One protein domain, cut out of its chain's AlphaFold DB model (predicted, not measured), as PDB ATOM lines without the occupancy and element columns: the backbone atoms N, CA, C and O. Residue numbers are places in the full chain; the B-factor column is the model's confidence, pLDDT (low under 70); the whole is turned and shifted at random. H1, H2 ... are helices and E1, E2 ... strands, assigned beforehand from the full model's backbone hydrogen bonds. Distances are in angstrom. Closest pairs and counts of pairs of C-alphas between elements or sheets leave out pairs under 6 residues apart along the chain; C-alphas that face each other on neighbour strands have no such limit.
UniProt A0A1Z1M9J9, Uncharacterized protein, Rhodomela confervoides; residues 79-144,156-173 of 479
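This is residues 79 to 144 and 156 to 173 of the 479 residues of an uncharacterized protein of Rhodomela confervoides (UniProt A0A1Z1M9J9). A small antiparallel sheet, E1 E3 E2, is grazed by H1 and H3; H2 lies off it. The printed part, 84 residues of mixed class, is only just loose, close to compact, with radius of gyration of the C-alphas 14.5 A and spans 43 by 33 by 24 A. E1, H2, H3 and E2 form a split strand-helix-strand unit, same-way strands with E3 between, crossover right-handed.

H1, residues 79 to 87, begins at C-alpha (61.118, 50.791, 4.460). E1 is 88 to 93, H2 98 to 109, H3 118 to 132, E2 136 to 139, E3 159 to 164, ending at (46.351, 45.233, 2.583).

Between E1 and E3, N 91 and O 161 are 2.9 A apart. The closest C-alphas of H1 and E3 are 87 and 164, 5.9 A; of H3 and E2, 130 and 136, 6.3 A. Every O i to N i+4 helix pair is within hydrogen-bond range.

Residues 145 to 155 are cut out; C-alphas 144 and 156 are 14.5 A apart. 23 residues have pLDDT under 70.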
ATOM      1  N   TRP A  79      61.846  51.730   5.315       76.00
ATOM      2  CA  TRP A  79      61.118  50.791   4.460       76.00
ATOM      3  C   TRP A  79      59.909  50.167   5.153       76.00
ATOM      4  O   TRP A  79      58.866  49.997   4.531       76.00
ATOM      5  N   GLN A  80      60.008  49.869   6.449       76.44
ATOM      6  CA  GLN A  80      58.876  49.346   7.212       76.44
ATOM      7  C   GLN A  80      57.782  50.407   7.363       76.44
ATOM      8  O   GLN A  80      56.603  50.072   7.280       76.44
ATOM      9  N   THR A  81      58.138  51.686   7.534       77.88
ATOM     10  CA  THR A  81      57.141  52.767   7.584       77.88
ATOM     11  C   THR A  81      56.459  52.959   6.232       77.88
ATOM     12  O   THR A  81      55.235  53.071   6.192       77.88
ATOM     13  N   LEU A  82      57.200  52.899   5.123       75.44
ATOM     14  CA  LEU A  82      56.645  53.003   3.770       75.44
ATOM     15  C   LEU A  82      55.728  51.812   3.440       75.44
ATOM     16  O   LEU A  82      54.585  52.007   3.021       75.44
ATOM     17  N   VAL A  83      56.178  50.583   3.710       77.06
ATOM     18  CA  VAL A  83      55.382  49.359   3.515       77.06
ATOM     19  C   VAL A  83      54.113  49.390   4.373       77.06
ATOM     20  O   VAL A  83      53.034  49.114   3.853       77.06
ATOM     21  N   ASN A  84      54.196  49.802   5.642       77.81
ATOM     22  CA  ASN A  84      53.028  49.882   6.529       77.81
ATOM     23  C   ASN A  84      52.050  51.000   6.139       77.81
ATOM     24  O   ASN A  84      50.831  50.858   6.289       77.81
ATOM     25  N   LYS A  85      52.569  52.117   5.621       80.44
ATOM     26  CA  LYS A  85      51.751  53.256   5.202       80.44
ATOM     27  C   LYS A  85      50.989  52.959   3.913       80.44
ATOM     28  O   LYS A  85      49.802  53.275   3.847       80.44
ATOM     29  N   TYR A  86      51.638  52.332   2.930       78.12
ATOM     30  CA  TYR A  86      51.083  52.202   1.579       78.12
ATOM     31  C   TYR A  86      50.673  50.782   1.183       78.12
ATOM     32  O   TYR A  86      49.723  50.642   0.424       78.12
ATOM     33  N   ILE A  87      51.337  49.737   1.686       80.06
ATOM     34  CA  ILE A  87      51.184  48.362   1.179       80.06
ATOM     35  C   ILE A  87      50.356  47.492   2.123       80.06
ATOM     36  O   ILE A  87      49.297  46.996   1.730       80.06
ATOM     37  N   LYS A  88      50.836  47.280   3.351       85.44
ATOM     38  CA  LYS A  88      50.289  46.284   4.277       85.44
ATOM     39  C   LYS A  88      50.502  46.698   5.722       85.44
ATOM     40  O   LYS A  88      51.635  46.905   6.122       85.44
ATOM     41  N   GLU A  89      49.445  46.703   6.520       85.94
ATOM     42  CA  GLU A  89      49.510  46.935   7.960       85.94
ATOM     43  C   GLU A  89      48.928  45.743   8.726       85.94
ATOM     44  O   GLU A  89      47.900  45.180   8.347       85.94
ATOM     45  N   ILE A  90      49.600  45.336   9.805       83.06
ATOM     46  CA  ILE A  90      49.108  44.296  10.714       83.06
ATOM     47  C   ILE A  90      48.601  44.994  11.970       83.06
ATOM     48  O   ILE A  90      49.371  45.669  12.652       83.06
ATOM     49  N   ILE A  91      47.318  44.819  12.270       85.00
ATOM     50  CA  ILE A  91      46.665  45.442  13.421       85.00
ATOM     51  C   ILE A  91      46.356  44.356  14.442       85.00
ATOM     52  O   ILE A  91      45.740  43.340  14.119       85.00
ATOM     53  N   TYR A  92      46.791  44.590  15.671       80.69
ATOM     54  CA  TYR A  92      46.487  43.748  16.816       80.69
ATOM     55  C   TYR A  92      45.463  44.478  17.683       80.69
ATOM     56  O   TYR A  92      45.712  45.610  18.090       80.69
ATOM     57  N   LEU A  93      44.318  43.849  17.938       78.69
ATOM     58  CA  LEU A  93      43.346  44.321  18.923       78.69
ATOM     59  C   LEU A  93      43.439  43.417  20.147       78.69
ATOM     60  O   LEU A  93      43.188  42.218  20.047       78.69
ATOM     61  N   SER A  94      43.815  43.982  21.286       74.62
ATOM     62  CA  SER A  94      43.857  43.298  22.578       74.62
ATOM     63  C   SER A  94      43.006  44.065  23.590       74.62
ATOM     64  O   SER A  94      42.839  45.279  23.432       74.62
ATOM     65  N   PRO A  95      42.488  43.403  24.639       76.25
ATOM     66  CA  PRO A  95      41.910  44.111  25.772       76.25
ATOM     67  C   PRO A  95      42.957  45.040  26.406       76.25
ATOM     68  O   PRO A  95      44.152  44.733  26.423       76.25
ATOM     69  N   SER A  96      42.510  46.192  26.905       73.31
ATOM     70  CA  SER A  96      43.372  47.144  27.603       73.31
ATOM     71  C   SER A  96      43.787  46.581  28.961       73.31
ATOM     72  O   SER A  96      42.931  46.238  29.775       73.31
ATOM     73  N   ASN A  97      45.091  46.520  29.224       78.31
ATOM     74  CA  ASN A  97      45.643  46.309  30.563       78.31
ATOM     75  C   ASN A  97      46.657  47.415  30.910       78.31
ATOM     76  O   ASN A  97      47.218  48.055  30.015       78.31
ATOM     77  N   SER A  98      46.927  47.620  32.198       77.31
ATOM     78  CA  SER A  98      47.829  48.678  32.684       77.31
ATOM     79  C   SER A  98      49.234  48.614  32.063       77.31
ATOM     80  O   SER A  98      49.829  49.644  31.742       77.31
ATOM     81  N   LEU A  99      49.749  47.407  31.804       75.44
ATOM     82  CA  LEU A  99      51.039  47.190  31.137       75.44
ATOM     83  C   LEU A  99      51.032  47.657  29.672       75.44
ATOM     84  O   LEU A  99      51.975  48.305  29.220       75.44
ATOM     85  N   SER A 100      49.968  47.354  28.931       74.31
ATOM     86  CA  SER A 100      49.786  47.759  27.536       74.31
ATOM     87  C   SER A 100      49.607  49.265  27.422       74.31
ATOM     88  O   SER A 100      50.168  49.874  26.515       74.31
ATOM     89  N   GLU A 101      48.908  49.884  28.370       78.75
ATOM     90  CA  GLU A 101      48.721  51.328  28.411       78.75
ATOM     91  C   GLU A 101      50.034  52.047  28.729       78.75
ATOM     92  O   GLU A 101      50.404  52.987  28.024       78.75
ATOM     93  N   SER A 102      50.809  51.535  29.690       80.06
ATOM     94  CA  SER A 102      52.168  52.010  29.973       80.06
ATOM     95  C   SER A 102      53.084  51.890  28.747       80.06
ATOM     96  O   SER A 102      53.766  52.847  28.375       80.06
ATOM     97  N   TYR A 103      53.043  50.753  28.044       77.25
ATOM     98  CA  TYR A 103      53.811  50.542  26.817       77.25
ATOM     99  C   TYR A 103      53.384  51.488  25.683       77.25
ATOM    100  O   TYR A 103      54.233  52.104  25.037       77.25
ATOM    101  N   ILE A 104      52.077  51.661  25.459       76.19
ATOM    102  CA  ILE A 104      51.529  52.586  24.457       76.19
ATOM    103  C   ILE A 104      51.917  54.028  24.790       76.19
ATOM    104  O   ILE A 104      52.317  54.775  23.896       76.19
ATOM    105  N   ASN A 105      51.841  54.424  26.060       78.69
ATOM    106  CA  ASN A 105      52.229  55.758  26.503       78.69
ATOM    107  C   ASN A 105      53.736  55.979  26.330       78.69
ATOM    108  O   ASN A 105      54.128  57.022  25.815       78.69
ATOM    109  N   LYS A 106      54.569  54.969  26.601       80.19
ATOM    110  CA  LYS A 106      56.008  55.012  26.307       80.19
ATOM    111  C   LYS A 106      56.299  55.135  24.806       80.19
ATOM    112  O   LYS A 106      57.174  55.892  24.405       80.19
ATOM    113  N   LEU A 107      55.546  54.451  23.942       71.69
ATOM    114  CA  LEU A 107      55.673  54.621  22.488       71.69
ATOM    115  C   LEU A 107      55.246  56.019  22.019       71.69
ATOM    116  O   LEU A 107      55.862  56.570  21.104       71.69
ATOM    117  N   LYS A 108      54.207  56.599  22.636       74.50
ATOM    118  CA  LYS A 108      53.753  57.969  22.354       74.50
ATOM    119  C   LYS A 108      54.804  59.001  22.762       74.50
ATOM    120  O   LYS A 108      55.092  59.882  21.955       74.50
ATOM    121  N   THR A 109      55.398  58.879  23.950       77.12
ATOM    122  CA  THR A 109      56.418  59.825  24.436       77.12
ATOM    123  C   THR A 109      57.707  59.769  23.617       77.12
ATOM    124  O   THR A 109      58.312  60.805  23.375       77.12
ATOM    125  N   ILE A 110      58.080  58.595  23.098       73.06
ATOM    126  CA  ILE A 110      59.253  58.422  22.216       73.06
ATOM    127  C   ILE A 110      58.960  58.889  20.769       73.06
ATOM    128  O   ILE A 110      59.838  58.902  19.912       73.06
ATOM    129  N   GLY A 111      57.721  59.293  20.459       64.75
ATOM    130  CA  GLY A 111      57.337  59.747  19.120       64.75
ATOM    131  C   GLY A 111      57.204  58.622  18.087       64.75
ATOM    132  O   GLY A 111      57.084  58.905  16.897       64.75
ATOM    133  N   LEU A 112      57.180  57.361  18.536       61.06
ATOM    134  CA  LEU A 112      57.001  56.156  17.714       61.06
ATOM    135  C   LEU A 112      55.523  55.750  17.561       61.06
ATOM    136  O   LEU A 112      55.223  54.699  16.983       61.06
ATOM    137  N   SER A 113      54.588  56.557  18.075       65.25
ATOM    138  CA  SER A 113      53.159  56.352  17.841       65.25
ATOM    139  C   SER A 113      52.845  56.459  16.348       65.25
ATOM    140  O   SER A 113      53.242  57.398  15.664       65.25
ATOM    141  N   VAL A 114      52.133  55.453  15.829       62.53
ATOM    142  CA  VAL A 114      51.880  55.298  14.384       62.53
ATOM    143  C   VAL A 114      50.974  56.399  13.832       62.53
ATOM    144  O   VAL A 114      51.067  56.728  12.655       62.53
ATOM    145  N   TYR A 115      50.109  56.952  14.682       71.38
ATOM    146  CA  TYR A 115      49.095  57.925  14.309       71.38
ATOM    147  C   TYR A 115      49.022  59.021  15.373       71.38
ATOM    148  O   TYR A 115      48.838  58.718  16.556       71.38
ATOM    149  N   LYS A 116      49.156  60.288  14.967       73.44
ATOM    150  CA  LYS A 116      49.006  61.452  15.857       73.44
ATOM    151  C   LYS A 116      47.711  62.206  15.543       73.44
ATOM    152  O   LYS A 116      47.423  62.501  14.386       73.44
ATOM    153  N   GLY A 117      46.923  62.526  16.575       74.31
ATOM    154  CA  GLY A 117      45.724  63.372  16.465       74.31
ATOM    155  C   GLY A 117      44.772  62.960  15.332       74.31
ATOM    156  O   GLY A 117      44.241  61.848  15.324       74.31
ATOM    157  N   ASN A 118      44.587  63.847  14.350       75.38
ATOM    158  CA  ASN A 118      43.696  63.644  13.199       75.38
ATOM    159  C   ASN A 118      44.058  62.430  12.327       75.38
ATOM    160  O   ASN A 118      43.173  61.844  11.696       75.38
ATOM    161  N   GLU A 119      45.321  61.997  12.316       78.00
ATOM    162  CA  GLU A 119      45.731  60.806  11.567       78.00
ATOM    163  C   GLU A 119      45.065  59.546  12.118       78.00
ATOM    164  O   GLU A 119      44.648  58.691  11.339       78.00
ATOM    165  N   TYR A 120      44.875  59.462  13.439       81.38
ATOM    166  CA  TYR A 120      44.206  58.329  14.078       81.38
ATOM    167  C   TYR A 120      42.729  58.259  13.684       81.38
ATOM    168  O   TYR A 120      42.222  57.190  13.347       81.38
ATOM    169  N   LYS A 121      42.053  59.414  13.618       80.88
ATOM    170  CA  LYS A 121      40.671  59.506  13.125       80.88
ATOM    171  C   LYS A 121      40.571  59.045  11.667       80.88
ATOM    172  O   LYS A 121      39.682  58.268  11.327       80.88
ATOM    173  N   SER A 122      41.515  59.466  10.821       82.69
ATOM    174  CA  SER A 122      41.565  59.053   9.411       82.69
ATOM    175  C   SER A 122      41.862  57.558   9.241       82.69
ATOM    176  O   SER A 122      41.265  56.898   8.388       82.69
ATOM    177  N   PHE A 123      42.741  57.011  10.085       85.50
ATOM    178  CA  PHE A 123      43.047  55.590  10.156       85.50
ATOM    179  C   PHE A 123      41.799  54.796  10.523       85.50
ATOM    180  O   PHE A 123      41.419  53.910   9.763       85.50
ATOM    181  N   LEU A 124      41.121  55.154  11.619       84.56
ATOM    182  CA  LEU A 124      39.913  54.468  12.074       84.56
ATOM    183  C   LEU A 124      38.814  54.492  11.015       84.56
ATOM    184  O   LEU A 124      38.196  53.463  10.765       84.56
ATOM    185  N   GLN A 125      38.598  55.634  10.356       85.19
ATOM    186  CA  GLN A 125      37.591  55.761   9.303       85.19
ATOM    187  C   GLN A 125      37.905  54.879   8.086       85.19
ATOM    188  O   GLN A 125      37.008  54.269   7.504       85.19
ATOM    189  N   ARG A 126      39.177  54.805   7.671       84.69
ATOM    190  CA  ARG A 126      39.591  53.953   6.545       84.69
ATOM    191  C   ARG A 126      39.542  52.479   6.916       84.69
ATOM    192  O   ARG A 126      39.016  51.681   6.148       84.69
ATOM    193  N   PHE A 127      40.046  52.142   8.097       85.31
ATOM    194  CA  PHE A 127      40.048  50.787   8.621       85.31
ATOM    195  C   PHE A 127      38.621  50.257   8.776       85.31
ATOM    196  O   PHE A 127      38.335  49.163   8.303       85.31
ATOM    197  N   SER A 128      37.699  51.039   9.348       84.62
ATOM    198  CA  SER A 128      36.293  50.640   9.492       84.62
ATOM    199  C   SER A 128      35.608  50.453   8.139       84.62
ATOM    200  O   SER A 128      34.937  49.444   7.929       84.62
ATOM    201  N   LYS A 129      35.839  51.365   7.185       85.06
ATOM    202  CA  LYS A 129      35.328  51.243   5.813       85.06
ATOM    203  C   LYS A 129      35.842  49.974   5.129       85.06
ATOM    204  O   LYS A 129      35.059  49.252   4.517       85.06
ATOM    205  N   ASP A 130      37.134  49.681   5.236       82.19
ATOM    206  CA  ASP A 130      37.731  48.491   4.624       82.19
ATOM    207  C   ASP A 130      37.325  47.191   5.323       82.19
ATOM    208  O   ASP A 130      37.155  46.168   4.657       82.19
ATOM    209  N   LEU A 131      37.108  47.228   6.639       80.81
ATOM    210  CA  LEU A 131      36.556  46.113   7.400       80.81
ATOM    211  C   LEU A 131      35.125  45.791   6.937       80.81
ATOM    212  O   LEU A 131      34.836  44.638   6.620       80.81
ATOM    213  N   LEU A 132      34.257  46.806   6.827       77.75
ATOM    214  CA  LEU A 132      32.872  46.669   6.349       77.75
ATOM    215  C   LEU A 132      32.801  46.157   4.906       77.75
ATOM    216  O   LEU A 132      31.962  45.319   4.582       77.75
ATOM    217  N   ASN A 133      33.717  46.613   4.053       73.75
ATOM    218  CA  ASN A 133      33.806  46.175   2.659       73.75
ATOM    219  C   ASN A 133      34.406  44.763   2.496       73.75
ATOM    220  O   ASN A 133      34.476  44.257   1.375       73.75
ATOM    221  N   GLY A 134      34.855  44.120   3.582       68.31
ATOM    222  CA  GLY A 134      35.465  42.788   3.548       68.31
ATOM    223  C   GLY A 134      36.879  42.757   2.953       68.31
ATOM    224  O   GLY A 134      37.341  41.699   2.525       68.31
ATOM    225  N   ASN A 135      37.573  43.900   2.919       69.94
ATOM    226  CA  ASN A 135      38.937  44.020   2.390       69.94
ATOM    227  C   ASN A 135      40.006  43.540   3.390       69.94
ATOM    228  O   ASN A 135      41.168  43.363   3.024       69.94
ATOM    229  N   ILE A 136      39.625  43.322   4.650       79.06
ATOM    230  CA  ILE A 136      40.528  42.937   5.738       79.06
ATOM    231  C   ILE A 136      40.289  41.473   6.097       79.06
ATOM    232  O   ILE A 136      39.188  41.082   6.481       79.06
ATOM    233  N   GLN A 137      41.333  40.651   5.984       70.50
ATOM    234  CA  GLN A 137      41.266  39.249   6.388       70.50
ATOM    235  C   GLN A 137      41.515  39.137   7.893       70.50
ATOM    236  O   GLN A 137      42.553  39.576   8.398       70.50
ATOM    237  N   ILE A 138      40.566  38.524   8.597       68.25
ATOM    238  CA  ILE A 138      40.692  38.210  10.018       68.25
ATOM    239  C   ILE A 138      41.395  36.858  10.126       68.25
ATOM    240  O   ILE A 138      40.866  35.840   9.677       68.25
ATOM    241  N   LEU A 139      42.600  36.854  10.690       60.56
ATOM    242  CA  LEU A 139      43.328  35.629  11.002       60.56
ATOM    243  C   LEU A 139      43.096  35.331  12.481       60.56
ATOM    244  O   LEU A 139      43.838  35.806  13.340       60.56
ATOM    245  N   THR A 140      42.044  34.576  12.786       58.41
ATOM    246  CA  THR A 140      41.887  33.985  14.116       58.41
ATOM    247  C   THR A 140      42.711  32.704  14.182       58.41
ATOM    248  O   THR A 140      42.749  31.922  13.235       58.41
ATOM    249  N   ASN A 141      43.387  32.473  15.307       48.09
ATOM    250  CA  ASN A 141      44.190  31.265  15.526       48.09
ATOM    251  C   ASN A 141      43.326  30.030  15.874       48.09
ATOM    252  O   ASN A 141      43.841  29.016  16.336       48.09
ATOM    253  N   VAL A 142      42.004  30.122  15.689       52.47
ATOM    254  CA  VAL A 142      41.040  29.072  16.031       52.47
ATOM    255  C   VAL A 142      40.862  28.188  14.801       52.47
ATOM    256  O   VAL A 142      40.329  28.627  13.784       52.47
ATOM    257  N   LYS A 143      41.376  26.956  14.879       43.56
ATOM    258  CA  LYS A 143      41.460  26.024  13.745       43.56
ATOM    259  C   LYS A 143      40.109  25.488  13.247       43.56
ATOM    260  O   LYS A 143      40.083  24.981  12.132       43.56
ATOM    261  N   ASP A 144      39.000  25.684  13.965       42.34
ATOM    262  CA  ASP A 144      37.693  25.140  13.580       42.34
ATOM    263  C   ASP A 144      36.606  26.208  13.401       42.34
ATOM    264  O   ASP A 144      36.313  27.014  14.282       42.34
ATOM    265  N   VAL A 156      41.554  34.209  24.456       54.72
ATOM    266  CA  VAL A 156      41.829  35.076  23.295       54.72
ATOM    267  C   VAL A 156      42.576  36.333  23.748       54.72
ATOM    268  O   VAL A 156      41.973  37.355  24.063       54.72
ATOM    269  N   ILE A 157      43.912  36.260  23.751       61.97
ATOM    270  CA  ILE A 157      44.799  37.359  24.182       61.97
ATOM    271  C   ILE A 157      44.789  38.534  23.179       61.97
ATOM    272  O   ILE A 157      44.926  39.691  23.576       61.97
ATOM    273  N   TYR A 158      44.610  38.271  21.877       70.00
ATOM    274  CA  TYR A 158      44.494  39.313  20.849       70.00
ATOM    275  C   TYR A 158      43.824  38.815  19.557       70.00
ATOM    276  O   TYR A 158      43.892  37.636  19.201       70.00
ATOM    277  N   LEU A 159      43.242  39.743  18.796       76.31
ATOM    278  CA  LEU A 159      42.786  39.558  17.419       76.31
ATOM    279  C   LEU A 159      43.803  40.164  16.449       76.31
ATOM    280  O   LEU A 159      44.228  41.304  16.621       76.31
ATOM    281  N   LYS A 160      44.183  39.410  15.412       82.88
ATOM    282  CA  LYS A 160      45.134  39.851  14.382       82.88
ATOM    283  C   LYS A 160      44.414  40.115  13.059       82.88
ATOM    284  O   LYS A 160      43.927  39.194  12.403       82.88
ATOM    285  N   TYR A 161      44.426  41.371  12.632       81.94
ATOM    286  CA  TYR A 161      43.924  41.810  11.336       81.94
ATOM    287  C   TYR A 161      45.085  42.033  10.379       81.94
ATOM    288  O   TYR A 161      46.068  42.699  10.705       81.94
ATOM    289  N   ASN A 162      44.964  41.474   9.178       83.56
ATOM    290  CA  ASN A 162      45.916  41.701   8.106       83.56
ATOM    291  C   ASN A 162      45.295  42.638   7.059       83.56
ATOM    292  O   ASN A 162      44.442  42.209   6.278       83.56
ATOM    293  N   TRP A 163      45.703  43.908   7.060       85.44
ATOM    294  CA  TRP A 163      45.133  44.955   6.213       85.44
ATOM    295  C   TRP A 163      46.054  45.286   5.035       85.44
ATOM    296  O   TRP A 163      47.109  45.893   5.196       85.44
ATOM    297  N   LEU A 164      45.656  44.889   3.827       81.50
ATOM    298  CA  LEU A 164      46.351  45.233   2.583       81.50
ATOM    299  C   LEU A 164      45.741  46.516   2.000       81.50
ATOM    300  O   LEU A 164      44.599  46.502   1.553       81.50
ATOM    301  N   LYS A 165      46.498  47.618   2.007       79.25
ATOM    302  CA  LYS A 165      46.018  48.965   1.640       79.25
ATOM    303  C   LYS A 165      46.117  49.270   0.144       79.25
ATOM    304  O   LYS A 165      45.310  50.030  -0.379       79.25
ATOM    305  N   PHE A 166      47.110  48.704  -0.547       65.31
ATOM    306  CA  PHE A 166      47.476  49.161  -1.896       65.31
ATOM    307  C   PHE A 166      46.552  48.658  -3.011       65.31
ATOM    308  O   PHE A 166      46.499  49.259  -4.079       65.31
ATOM    309  N   LEU A 167      45.825  47.558  -2.811       55.88
ATOM    310  CA  LEU A 167      45.118  46.886  -3.900       55.88
ATOM    311  C   LEU A 167      43.833  46.241  -3.388       55.88
ATOM    312  O   LEU A 167      43.858  45.215  -2.707       55.88
ATOM    313  N   ASN A 168      42.697  46.814  -3.780       49.59
ATOM    314  CA  ASN A 168      41.393  46.189  -3.619       49.59
ATOM    315  C   ASN A 168      41.289  45.020  -4.621       49.59
ATOM    316  O   ASN A 168      40.665  45.125  -5.677       49.59
ATOM    317  N   PHE A 169      41.965  43.901  -4.329       47.78
ATOM    318  CA  PHE A 169      41.990  42.699  -5.175       47.78
ATOM    319  C   PHE A 169      40.595  42.082  -5.386       47.78
ATOM    320  O   PHE A 169      40.444  41.200  -6.232       47.78
ATOM    321  N   ASN A 170      39.550  42.582  -4.716       48.28
ATOM    322  CA  ASN A 170      38.168  42.270  -5.068       48.28
ATOM    323  C   ASN A 170      37.776  42.765  -6.477       48.28
ATOM    324  O   ASN A 170      36.919  42.141  -7.098       48.28
ATOM    325  N   LEU A 171      38.447  43.775  -7.053       45.88
ATOM    326  CA  LEU A 171      38.321  44.094  -8.488       45.88
ATOM    327  C   LEU A 171      39.062  43.093  -9.393       45.88
ATOM    328  O   LEU A 171      38.676  42.880 -10.541       45.88
ATOM    329  N   LEU A 172      40.083  42.409  -8.872       43.94
ATOM    330  CA  LEU A 172      40.804  41.342  -9.576       43.94
ATOM    331  C   LEU A 172      40.097  39.980  -9.495       43.94
ATOM    332  O   LEU A 172      40.518  39.036 -10.168       43.94
ATOM    333  N   ASN A 173      38.922  39.908  -8.855       42.31
ATOM    334  CA  ASN A 173      37.948  38.822  -9.034       42.31
ATOM    335  C   ASN A 173      37.309  38.798 -10.448       42.31
ATOM    336  O   ASN A 173      36.284  38.158 -10.681       42.31
TER     337      ASN A 173